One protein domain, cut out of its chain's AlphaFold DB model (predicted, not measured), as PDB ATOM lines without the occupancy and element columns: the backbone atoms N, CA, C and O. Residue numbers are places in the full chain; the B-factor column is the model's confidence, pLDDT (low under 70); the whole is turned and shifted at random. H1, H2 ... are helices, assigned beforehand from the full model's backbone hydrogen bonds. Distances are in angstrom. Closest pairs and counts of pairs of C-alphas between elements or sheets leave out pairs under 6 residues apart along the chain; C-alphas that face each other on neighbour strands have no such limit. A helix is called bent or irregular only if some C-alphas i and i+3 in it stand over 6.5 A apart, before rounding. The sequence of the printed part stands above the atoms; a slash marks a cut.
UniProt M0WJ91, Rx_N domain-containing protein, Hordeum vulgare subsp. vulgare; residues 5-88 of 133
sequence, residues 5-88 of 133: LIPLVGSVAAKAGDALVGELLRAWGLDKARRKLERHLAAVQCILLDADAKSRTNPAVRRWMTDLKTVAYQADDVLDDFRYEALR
ATOM      1  N   LEU A   5      17.184  31.668  25.467       88.56
ATOM      2  CA  LEU A   5      16.633  31.652  24.123       88.56
ATOM      3  C   LEU A   5      16.089  33.015  23.683       88.56
ATOM      4  O   LEU A   5      16.348  33.433  22.561       88.56
ATOM      5  N   ILE A   6      15.374  33.719  24.565       89.12
ATOM      6  CA  ILE A   6      14.834  35.055  24.275       89.12
ATOM      7  C   ILE A   6      15.962  36.045  23.935       89.12
ATOM      8  O   ILE A   6      15.915  36.631  22.851       89.12
ATOM      9  N   PRO A   7      17.003  36.213  24.782       90.88
ATOM     10  CA  PRO A   7      18.102  37.115  24.445       90.88
ATOM     11  C   PRO A   7      18.893  36.648  23.215       90.88
ATOM     12  O   PRO A   7      19.305  37.489  22.420       90.88
ATOM     13  N   LEU A   8      19.056  35.335  23.006       92.62
ATOM     14  CA  LEU A   8      19.728  34.801  21.816       92.62
ATOM     15  C   LEU A   8      18.984  35.176  20.527       92.62
ATOM     16  O   LEU A   8      19.584  35.731  19.613       92.62
ATOM     17  N   VAL A   9      17.673  34.936  20.458       93.06
ATOM     18  CA  VAL A   9      16.864  35.284  19.277       93.06
ATOM     19  C   VAL A   9      16.851  36.798  19.037       93.06
ATOM     20  O   VAL A   9      16.860  37.232  17.884       93.06
ATOM     21  N   GLY A  10      16.887  37.604  20.103       92.81
ATOM     22  CA  GLY A  10      17.090  39.052  20.004       92.81
ATOM     23  C   GLY A  10      18.438  39.424  19.376       92.81
ATOM     24  O   GLY A  10      18.479  40.241  18.456       92.81
ATOM     25  N   SER A  11      19.530  38.785  19.813       93.62
ATOM     26  CA  SER A  11      20.876  38.977  19.248       93.62
ATOM     27  C   SER A  11      20.932  38.621  17.761       93.62
ATOM     28  O   SER A  11      21.379  39.429  16.948       93.62
ATOM     29  N   VAL A  12      20.403  37.453  17.385       95.38
ATOM     30  CA  VAL A  12      20.352  36.999  15.986       95.38
ATOM     31  C   VAL A  12      19.566  37.987  15.123       95.38
ATOM     32  O   VAL A  12      19.993  38.325  14.019       95.38
ATOM     33  N   ALA A  13      18.439  38.507  15.621       93.88
ATOM     34  CA  ALA A  13      17.655  39.512  14.901       93.88
ATOM     35  C   ALA A  13      18.436  40.818  14.701       93.88
ATOM     36  O   ALA A  13      18.420  41.380  13.604       93.88
ATOM     37  N   ALA A  14      19.162  41.271  15.726       94.50
ATOM     38  CA  ALA A  14      20.020  42.446  15.625       94.50
ATOM     39  C   ALA A  14      21.152  42.243  14.605       94.50
ATOM     40  O   ALA A  14      21.394  43.126  13.782       94.50
ATOM     41  N   LYS A  15      21.800  41.069  14.598       94.25
ATOM     42  CA  LYS A  15      22.835  40.720  13.610       94.25
ATOM     43  C   LYS A  15      22.278  40.626  12.189       94.25
ATOM     44  O   LYS A  15      22.923  41.092  11.256       94.25
ATOM     45  N   ALA A  16      21.075  40.082  12.001       93.62
ATOM     46  CA  ALA A  16      20.435  40.015  10.683       93.62
ATOM     47  C   ALA A  16      20.146  41.414  10.106       93.62
ATOM     48  O   ALA A  16      20.312  41.634   8.902       93.62
ATOM     49  N   GLY A  17      19.781  42.357  10.982       91.75
ATOM     50  CA  GLY A  17      19.578  43.767  10.656       91.75
ATOM     51  C   GLY A  17      20.862  44.601  10.551       91.75
ATOM     52  O   GLY A  17      20.777  45.783  10.213       91.75
ATOM     53  N   ASP A  18      22.042  44.026  10.815       95.00
ATOM     54  CA  ASP A  18      23.320  44.738  10.735       95.00
ATOM     55  C   ASP A  18      23.572  45.242   9.303       95.00
ATOM     56  O   ASP A  18      23.352  44.546   8.304       95.00
ATOM     57  N   ALA A  19      24.035  46.487   9.198       93.81
ATOM     58  CA  ALA A  19      24.232  47.145   7.911       93.81
ATOM     59  C   ALA A  19      25.281  46.433   7.040       93.81
ATOM     60  O   ALA A  19      25.097  46.334   5.828       93.81
ATOM     61  N   LEU A  20      26.348  45.894   7.641       92.44
ATOM     62  CA  LEU A  20      27.423  45.197   6.929       92.44
ATOM     63  C   LEU A  20      26.922  43.882   6.345       92.44
ATOM     64  O   LEU A  20      27.129  43.604   5.162       92.44
ATOM     65  N   VAL A  21      26.226  43.101   7.175       92.25
ATOM     66  CA  VAL A  21      25.567  41.857   6.762       92.25
ATOM     67  C   VAL A  21      24.567  42.157   5.647       92.25
ATOM     68  O   VAL A  21      24.519  41.462   4.631       92.25
ATOM     69  N   GLY A  22      23.812  43.243   5.794       93.31
ATOM     70  CA  GLY A  22      22.851  43.691   4.803       93.31
ATOM     71  C   GLY A  22      23.448  44.045   3.451       93.31
ATOM     72  O   GLY A  22      22.941  43.590   2.425       93.31
ATOM     73  N   GLU A  23      24.509  44.842   3.435       92.31
ATOM     74  CA  GLU A  23      25.232  45.201   2.215       92.31
ATOM     75  C   GLU A  23      25.823  43.967   1.526       92.31
ATOM     76  O   GLU A  23      25.675  43.812   0.311       92.31
ATOM     77  N   LEU A  24      26.441  43.062   2.292       92.56
ATOM     78  CA  LEU A  24      27.055  41.854   1.748       92.56
ATOM     79  C   LEU A  24      26.011  40.916   1.134       92.56
ATOM     80  O   LEU A  24      26.144  40.506  -0.020       92.56
ATOM     81  N   LEU A  25      24.939  40.621   1.872       92.25
ATOM     82  CA  LEU A  25      23.873  39.742   1.392       92.25
ATOM     83  C   LEU A  25      23.118  40.355   0.209       92.25
ATOM     84  O   LEU A  25      22.687  39.623  -0.680       92.25
ATOM     85  N   ARG A  26      22.999  41.688   0.138       94.31
ATOM     86  CA  ARG A  26      22.497  42.387  -1.057       94.31
ATOM     87  C   ARG A  26      23.404  42.194  -2.258       94.31
ATOM     88  O   ARG A  26      22.900  41.846  -3.321       94.31
ATOM     89  N   ALA A  27      24.712  42.361  -2.082       91.88
ATOM     90  CA  ALA A  27      25.682  42.149  -3.151       91.88
ATOM     91  C   ALA A  27      25.661  40.706  -3.684       91.88
ATOM     92  O   ALA A  27      25.944  40.487  -4.857       91.88
ATOM     93  N   TRP A  28      25.301  39.727  -2.849       91.00
ATOM     94  CA  TRP A  28      25.177  38.317  -3.245       91.00
ATOM     95  C   TRP A  28      23.756  37.915  -3.684       91.00
ATOM     96  O   TRP A  28      23.512  36.748  -3.970       91.00
ATOM     97  N   GLY A  29      22.796  38.848  -3.727       93.44
ATOM     98  CA  GLY A  29      21.413  38.573  -4.145       93.44
ATOM     99  C   GLY A  29      20.527  37.877  -3.096       93.44
ATOM    100  O   GLY A  29      19.392  37.505  -3.393       93.44
ATOM    101  N   LEU A  30      20.990  37.745  -1.851       93.81
ATOM    102  CA  LEU A  30      20.310  37.056  -0.740       93.81
ATOM    103  C   LEU A  30      19.437  37.976   0.134       93.81
ATOM    104  O   LEU A  30      18.900  37.571   1.164       93.81
ATOM    105  N   ASP A  31      19.228  39.220  -0.283       92.44
ATOM    106  CA  ASP A  31      18.478  40.234   0.467       92.44
ATOM    107  C   ASP A  31      17.014  39.843   0.759       92.44
ATOM    108  O   ASP A  31      16.466  40.182   1.810       92.44
ATOM    109  N   LYS A  32      16.378  39.070  -0.135       94.25
ATOM    110  CA  LYS A  32      15.044  38.496   0.119       94.25
ATOM    111  C   LYS A  32      15.071  37.478   1.265       94.25
ATOM    112  O   LYS A  32      14.164  37.498   2.095       94.25
ATOM    113  N   ALA A  33      16.097  36.626   1.321       92.81
ATOM    114  CA  ALA A  33      16.252  35.626   2.375       92.81
ATOM    115  C   ALA A  33      16.513  36.291   3.735       92.81
ATOM    116  O   ALA A  33      15.853  35.948   4.713       92.81
ATOM    117  N   ARG A  34      17.367  37.322   3.770       93.69
ATOM    118  CA  ARG A  34      17.624  38.129   4.975       93.69
ATOM    119  C   ARG A  34      16.353  38.761   5.546       93.69
ATOM    120  O   ARG A  34      16.037  38.555   6.711       93.69
ATOM    121  N   ARG A  35      15.562  39.451   4.715       93.81
ATOM    122  CA  ARG A  35      14.277  40.027   5.158       93.81
ATOM    123  C   ARG A  35      13.298  38.973   5.664       93.81
ATOM    124  O   ARG A  35      12.511  39.236   6.569       93.81
ATOM    125  N   LYS A  36      13.289  37.793   5.039       94.88
ATOM    126  CA  LYS A  36      12.442  36.684   5.483       94.88
ATOM    127  C   LYS A  36      12.877  36.202   6.872       94.88
ATOM    128  O   LYS A  36      12.013  35.990   7.716       94.88
ATOM    129  N   LEU A  37      14.184  36.102   7.116       92.75
ATOM    130  CA  LEU A  37      14.740  35.770   8.428       92.75
ATOM    131  C   LEU A  37      14.343  36.805   9.491       92.75
ATOM    132  O   LEU A  37      13.793  36.415  10.514       92.75
ATOM    133  N   GLU A  38      14.520  38.102   9.228       93.12
ATOM    134  CA  GLU A  38      14.116  39.182  10.150       93.12
ATOM    135  C   GLU A  38      12.634  39.074  10.550       93.12
ATOM    136  O   GLU A  38      12.297  39.123  11.732       93.12
ATOM    137  N   ARG A  39      11.742  38.854   9.573       94.25
ATOM    138  CA  ARG A  39      10.299  38.687   9.825       94.25
ATOM    139  C   ARG A  39       9.994  37.455  10.669       94.25
ATOM    140  O   ARG A  39       9.156  37.526  11.564       94.25
ATOM    141  N   HIS A  40      10.649  36.329  10.388       93.00
ATOM    142  CA  HIS A  40      10.459  35.114  11.176       93.00
ATOM    143  C   HIS A  40      10.980  35.280  12.602       93.00
ATOM    144  O   HIS A  40      10.288  34.876  13.530       93.00
ATOM    145  N   LEU A  41      12.139  35.913  12.793       92.38
ATOM    146  CA  LEU A  41      12.679  36.187  14.125       92.38
ATOM    147  C   LEU A  41      11.754  37.110  14.923       92.38
ATOM    148  O   LEU A  41      11.496  36.828  16.088       92.38
ATOM    149  N   ALA A  42      11.189  38.144  14.293       90.69
ATOM    150  CA  ALA A  42      10.201  39.014  14.932       90.69
ATOM    151  C   ALA A  42       8.939  38.240  15.349       90.69
ATOM    152  O   ALA A  42       8.501  38.345  16.492       90.69
ATOM    153  N   ALA A  43       8.396  37.404  14.455       91.06
ATOM    154  CA  ALA A  43       7.248  36.563  14.778       91.06
ATOM    155  C   ALA A  43       7.557  35.619  15.950       91.06
ATOM    156  O   ALA A  43       6.767  35.529  16.883       91.06
ATOM    157  N   VAL A  44       8.726  34.969  15.927       90.00
ATOM    158  CA  VAL A  44       9.190  34.042  16.967       90.00
ATOM    159  C   VAL A  44       9.379  34.742  18.318       90.00
ATOM    160  O   VAL A  44       9.012  34.169  19.342       90.00
ATOM    161  N   GLN A  45       9.885  35.979  18.346       87.81
ATOM    162  CA  GLN A  45      10.016  36.760  19.583       87.81
ATOM    163  C   GLN A  45       8.668  36.992  20.274       87.81
ATOM    164  O   GLN A  45       8.590  36.867  21.494       87.81
ATOM    165  N   CYS A  46       7.598  37.251  19.514       86.31
ATOM    166  CA  CYS A  46       6.260  37.422  20.084       86.31
ATOM    167  C   CYS A  46       5.745  36.143  20.763       86.31
ATOM    168  O   CYS A  46       5.147  36.212  21.830       86.31
ATOM    169  N   ILE A  47       6.009  34.973  20.173       86.88
ATOM    170  CA  ILE A  47       5.561  33.671  20.709       86.88
ATOM    171  C   ILE A  47       6.435  33.190  21.871       86.88
ATOM    172  O   ILE A  47       5.980  32.413  22.709       86.88
ATOM    173  N   LEU A  48       7.699  33.618  21.916       86.38
ATOM    174  CA  LEU A  48       8.685  33.154  22.889       86.38
ATOM    175  C   LEU A  48       8.338  33.537  24.328       86.38
ATOM    176  O   LEU A  48       8.577  32.728  25.220       86.38
ATOM    177  N   LEU A  49       7.757  34.720  24.553       82.38
ATOM    178  CA  LEU A  49       7.343  35.161  25.891       82.38
ATOM    179  C   LEU A  49       6.265  34.236  26.479       82.38
ATOM    180  O   LEU A  49       6.414  33.734  27.594       82.38
ATOM    181  N   ASP A  50       5.227  33.933  25.699       82.69
ATOM    182  CA  ASP A  50       4.142  33.033  26.112       82.69
ATOM    183  C   ASP A  50       4.601  31.581  26.227       82.69
ATOM    184  O   ASP A  50       4.149  30.822  27.095       82.69
ATOM    185  N   ALA A  51       5.487  31.170  25.322       85.06
ATOM    186  CA  ALA A  51       6.038  29.835  25.336       85.06
ATOM    187  C   ALA A  51       6.910  29.633  26.584       85.06
ATOM    188  O   ALA A  51       6.813  28.567  27.195       85.06
ATOM    189  N   ASP A  52       7.733  30.620  26.984       80.81
ATOM    190  CA  ASP A  52       8.670  30.522  28.122       80.81
ATOM    191  C   ASP A  52       7.955  30.132  29.413       80.81
ATOM    192  O   ASP A  52       8.344  29.170  30.085       80.81
ATOM    193  N   ALA A  53       6.824  30.786  29.684       82.44
ATOM    194  CA  ALA A  53       5.960  30.462  30.811       82.44
ATOM    195  C   ALA A  53       5.429  29.014  30.747       82.44
ATOM    196  O   ALA A  53       5.420  28.304  31.756       82.44
ATOM    197  N   LYS A  54       5.038  28.545  29.554       83.38
ATOM    198  CA  LYS A  54       4.459  27.206  29.321       83.38
ATOM    199  C   LYS A  54       5.501  26.082  29.260       83.38
ATOM    200  O   LYS A  54       5.153  24.920  29.463       83.38
ATOM    201  N   SER A  55       6.778  26.390  29.026       81.12
ATOM    202  CA  SER A  55       7.862  25.393  28.912       81.12
ATOM    203  C   SER A  55       8.126  24.604  30.197       81.12
ATOM    204  O   SER A  55       8.655  23.491  30.160       81.12
ATOM    205  N   ARG A  56       7.742  25.175  31.344       80.19
ATOM    206  CA  ARG A  56       7.906  24.556  32.663       80.19
ATOM    207  C   ARG A  56       6.941  23.395  32.879       80.19
ATOM    208  O   ARG A  56       7.278  22.459  33.596       80.19
ATOM    209  N   THR A  57       5.767  23.459  32.260       84.88
ATOM    210  CA  THR A  57       4.665  22.517  32.479       84.88
ATOM    211  C   THR A  57       4.416  21.616  31.274       84.88
ATOM    212  O   THR A  57       4.030  20.466  31.451       84.88
ATOM    213  N   ASN A  58       4.677  22.097  30.052       89.56
ATOM    214  CA  ASN A  58       4.426  21.344  28.829       89.56
ATOM    215  C   ASN A  58       5.736  20.819  28.192       89.56
ATOM    216  O   ASN A  58       6.526  21.607  27.657       89.56
ATOM    217  N   PRO A  59       5.967  19.490  28.174       88.00
ATOM    218  CA  PRO A  59       7.185  18.906  27.616       88.00
ATOM    219  C   PRO A  59       7.317  19.092  26.095       88.00
ATOM    220  O   PRO A  59       8.441  19.185  25.603       88.00
ATOM    221  N   ALA A  60       6.211  19.201  25.350       89.12
ATOM    222  CA  ALA A  60       6.252  19.465  23.910       89.12
ATOM    223  C   ALA A  60       6.765  20.884  23.618       89.12
ATOM    224  O   ALA A  60       7.622  21.067  22.753       89.12
ATOM    225  N   VAL A  61       6.317  21.873  24.402       88.94
ATOM    226  CA  VAL A  61       6.810  23.261  24.316       88.94
ATOM    227  C   VAL A  61       8.296  23.325  24.661       88.94
ATOM    228  O   VAL A  61       9.067  23.985  23.968       88.94
ATOM    229  N   ARG A  62       8.725  22.586  25.691       87.62
ATOM    230  CA  ARG A  62      10.140  22.508  26.079       87.62
ATOM    231  C   ARG A  62      11.020  21.911  24.975       87.62
ATOM    232  O   ARG A  62      12.114  22.420  24.730       87.62
ATOM    233  N   ARG A  63      10.547  20.861  24.292       90.50
ATOM    234  CA  ARG A  63      11.252  20.277  23.139       90.50
ATOM    235  C   ARG A  63      11.365  21.283  21.995       90.50
ATOM    236  O   ARG A  63      12.475  21.554  21.556       90.50
ATOM    237  N   TRP A  64      10.254  21.909  21.608       91.00
ATOM    238  CA  TRP A  64      10.244  22.924  20.551       91.00
ATOM    239  C   TRP A  64      11.198  24.095  20.841       91.00
ATOM    240  O   TRP A  64      11.924  24.535  19.953       91.00
ATOM    241  N   MET A  65      11.283  24.559  22.092       89.56
ATOM    242  CA  MET A  65      12.272  25.574  22.482       89.56
ATOM    243  C   MET A  65      13.719  25.116  22.358       89.56
ATOM    244  O   MET A  65      14.592  25.919  22.040       89.56
ATOM    245  N   THR A  66      13.989  23.846  22.649       89.88
ATOM    246  CA  THR A  66      15.340  23.285  22.528       89.88
ATOM    247  C   THR A  66      15.769  23.249  21.062       89.88
ATOM    248  O   THR A  66      16.883  23.658  20.729       89.88
ATOM    249  N   ASP A  67      14.853  22.861  20.175       91.38
ATOM    250  CA  ASP A  67      15.091  22.857  18.732       91.38
ATOM    251  C   ASP A  67      15.293  24.290  18.213       91.38
ATOM    252  O   ASP A  67      16.268  24.574  17.513       91.38
ATOM    253  N   LEU A  68      14.441  25.228  18.642       91.88
ATOM    254  CA  LEU A  68      14.567  26.641  18.287       91.88
ATOM    255  C   LEU A  68      15.899  27.239  18.760       91.88
ATOM    256  O   LEU A  68      16.521  28.005  18.027       91.88
ATOM    257  N   LYS A  69      16.364  26.871  19.959       91.25
ATOM    258  CA  LYS A  69      17.668  27.294  20.485       91.25
ATOM    259  C   LYS A  69      18.812  26.824  19.595       91.25
ATOM    260  O   LYS A  69      19.706  27.608  19.299       91.25
ATOM    261  N   THR A  70      18.761  25.574  19.146       93.19
ATOM    262  CA  THR A  70      19.767  25.002  18.242       93.19
ATOM    263  C   THR A  70      19.826  25.769  16.921       93.19
ATOM    264  O   THR A  70      20.903  26.175  16.493       93.19
ATOM    265  N   VAL A  71      18.668  26.037  16.311       93.69
ATOM    266  CA  VAL A  71      18.588  26.799  15.053       93.69
ATOM    267  C   VAL A  71      19.056  28.244  15.239       93.69
ATOM    268  O   VAL A  71      19.734  28.787  14.368       93.69
ATOM    269  N   ALA A  72      18.736  28.871  16.372       93.38
ATOM    270  CA  ALA A  72      19.175  30.231  16.669       93.38
ATOM    271  C   ALA A  72      20.705  30.333  16.777       93.38
ATOM    272  O   ALA A  72      21.262  31.284  16.245       93.38
ATOM    273  N   TYR A  73      21.387  29.351  17.383       94.75
ATOM    274  CA  TYR A  73      22.858  29.328  17.400       94.75
ATOM    275  C   TYR A  73      23.455  29.205  16.001       94.75
ATOM    276  O   TYR A  73      24.324  29.987  15.644       94.75
ATOM    277  N   GLN A  74      22.936  28.292  15.178       94.94
ATOM    278  CA  GLN A  74      23.411  28.146  13.799       94.94
ATOM    279  C   GLN A  74      23.237  29.439  12.994       94.94
ATOM    280  O   GLN A  74      24.098  29.802  12.198       94.94
ATOM    281  N   ALA A  75      22.121  30.145  13.195       94.56
ATOM    282  CA  ALA A  75      21.895  31.434  12.557       94.56
ATOM    283  C   ALA A  75      22.842  32.523  13.089       94.56
ATOM    284  O   ALA A  75      23.305  33.342  12.300       94.56
ATOM    285  N   ASP A  76      23.124  32.534  14.395       95.06
ATOM    286  CA  ASP A  76      24.063  33.468  15.022       95.06
ATOM    287  C   ASP A  76      25.470  33.333  14.422       95.06
ATOM    288  O   ASP A  76      26.027  34.333  13.963       95.06
ATOM    289  N   ASP A  77      25.971  32.097  14.330       95.56
ATOM    290  CA  ASP A  77      27.284  31.768  13.760       95.56
ATOM    291  C   ASP A  77      27.378  32.216  12.292       95.56
ATOM    292  O   ASP A  77      28.299  32.929  11.890       95.56
ATOM    293  N   VAL A  78      26.368  31.870  11.487       94.88
ATOM    294  CA  VAL A  78      26.321  32.222  10.060       94.88
ATOM    295  C   VAL A  78      26.269  33.742   9.847       94.88
ATOM    296  O   VAL A  78      26.893  34.267   8.923       94.88
ATOM    297  N   LEU A  79      25.521  34.477  10.677       94.44
ATOM    298  CA  LEU A  79      25.450  35.938  10.580       94.44
ATOM    299  C   LEU A  79      26.762  36.611  10.995       94.44
ATOM    300  O   LEU A  79      27.141  37.614  10.379       94.44
ATOM    301  N   ASP A  80      27.471  36.060  11.981       94.50
ATOM    302  CA  ASP A  80      28.802  36.535  12.357       94.50
ATOM    303  C   ASP A  80      29.827  36.318  11.241       94.50
ATOM    304  O   ASP A  80      30.595  37.239  10.946       94.50
ATOM    305  N   ASP A  81      29.782  35.180  10.546       94.75
ATOM    306  CA  ASP A  81      30.636  34.921   9.382       94.75
ATOM    307  C   ASP A  81      30.403  35.945   8.263       94.75
ATOM    308  O   ASP A  81      31.353  36.494   7.691       94.75
ATOM    309  N   PHE A  82      29.139  36.279   7.974       92.06
ATOM    310  CA  PHE A  82      28.823  37.328   7.000       92.06
ATOM    311  C   PHE A  82      29.349  38.692   7.440       92.06
ATOM    312  O   PHE A  82      29.905  39.439   6.627       92.06
ATOM    313  N   ARG A  83      29.197  39.033   8.721       94.12
ATOM    314  CA  ARG A  83      29.694  40.301   9.262       94.12
ATOM    315  C   ARG A  83      31.215  40.376   9.168       94.12
ATOM    316  O   ARG A  83      31.756  41.398   8.737       94.12
ATOM    317  N   TYR A  84      31.901  39.289   9.514       94.88
ATOM    318  CA  TYR A  84      33.346  39.161   9.387       94.88
ATOM    319  C   TYR A  84      33.802  39.326   7.933       94.88
ATOM    320  O   TYR A  84      34.693  40.131   7.653       94.88
ATOM    321  N   GLU A  85      33.167  38.636   6.985       92.81
ATOM    322  CA  GLU A  85      33.527  38.715   5.567       92.81
ATOM    323  C   GLU A  85      33.267  40.121   4.991       92.81
ATOM    324  O   GLU A  85      34.081  40.646   4.222       92.81
ATOM    325  N   ALA A  86      32.193  40.792   5.421       92.31
ATOM    326  CA  ALA A  86      31.924  42.182   5.055       92.31
ATOM    327  C   ALA A  86      33.035  43.128   5.551       92.31
ATOM    328  O   ALA A  86      33.534  43.969   4.791       92.31
ATOM    329  N   LEU A  87      33.477  42.965   6.802       93.44
ATOM    330  CA  LEU A  87      34.597  43.722   7.371       93.44
ATOM    331  C   LEU A  87      35.917  43.419   6.657       93.44
ATOM    332  O   LEU A  87      36.660  44.342   6.312       93.44
ATOM    333  N   ARG A  88      36.192  42.141   6.381       92.38
ATOM    334  CA  ARG A  88      37.393  41.686   5.678       92.38
ATOM    335  C   ARG A  88      37.505  42.331   4.298       92.38
ATOM    336  O   ARG A  88      38.559  42.874   3.965       92.38
TER     337      ARG A  88
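What this domain is: This is residues 5 to 88 of the 133 residues of the protein "Rx_N domain-containing protein" of Hordeum vulgare subsp. vulgare (UniProt M0WJ91). The domain is a rod built on two long helices, H3 and H4, which make a narrow V closed at residues 55 to 58; the shorter helix H1 is set between them, and the small helix H2 bridges the open end of the V, crossing H4 and reaching the first residues of H3. H1, H3 and H4 form an up-and-down bundle of three, each running against the one before it in the chain, and H3 has a kink near residue 47. The printed part has 84 residues with four named helices, in the order H1, H2, H3, H4, and no named strand; its class is all helix. It is only just compact, close to loose, with a radius of gyration of the C-alphas of 14.2 A, and its C-alphas span 46 by 19 by 16 A.

How they stand to each other: H1, residues 5 to 16, touches H3, residues 31 to 54, with 14 pairs of C-alphas within 8 A; the closest C-alphas, those of Ala 13 and Glu 38, are 5.9 A apart. These two helices run opposite ways at a shallow tilt of 14 degrees. H1 also touches H4, residues 59 to 88, where the closest C-alphas, those of Val 12 and Asp 76, are 5.2 A apart. H1 and H4 run the same way at a shallow tilt of 29 degrees. H3 and H4 are close but not clearly touching: the closest C-alphas, those of Ala 51 and Val 61, are 6.7 A apart, while the two centres are 12.2 A apart. They run opposite ways at a shallow tilt of 34 degrees, only just short of steep. H2, residues 19 to 27, is close to H1 but not clearly touching, with the C-alphas of Ala 16 and Gly 22 the closest at 7.3 A. H2 touches residues 31 to 34 alone of H3, at a steep tilt of 47 degrees and running opposite ways; the closest C-alphas are those of Leu 25 and Asp 31, 5.5 A apart. It touches residues 79 to 87 alone of H4 and is about perpendicular to it, at 80 degrees; the closest C-alphas, those of Val 21 and Arg 83, are 5.1 A apart. In H1, H2 and H4 every pair of O i and N i+4 is within hydrogen-bond range; in H3 it is 17 of 20 pairs.

Where its parts are: H1 begins at Leu 5, whose C-alpha is at (16.633, 31.652, 24.123), and measures 16.3 A from first to last C-alpha. H2, from Ala 19 to Ala 27, measures 12.2 A. H3 starts at Asp 31, with its C-alpha at (18.478, 40.234, 0.467), and measures 34.6 A to Lys 54. It has a kink of 40 degrees near residue 47; it is neither bent nor irregular, but only just: C-alphas 46 and 49 are 6.3 A apart. H4, the longest helix with 30 residues, measures 43.7 A from Pro 59 to Arg 88, whose C-alpha is at (37.393, 41.686, 5.678).

The domain as a whole: The two C-alphas farthest apart are those of Thr 57 and Arg 88, at 46.4 A, while the first and last printed C-alphas, of Leu 5 and Arg 88, are 29.5 A apart. The printed part runs from residue 5 to residue 88 and has no cut. The links H1 to H2, H2 to H3 and H3 to H4 are tight, with 2, 3 and 4 residues between the helices. The mean pLDDT of the printed part of this model is 91.3, and no printed residue is under 70; H3 has a mean of 89.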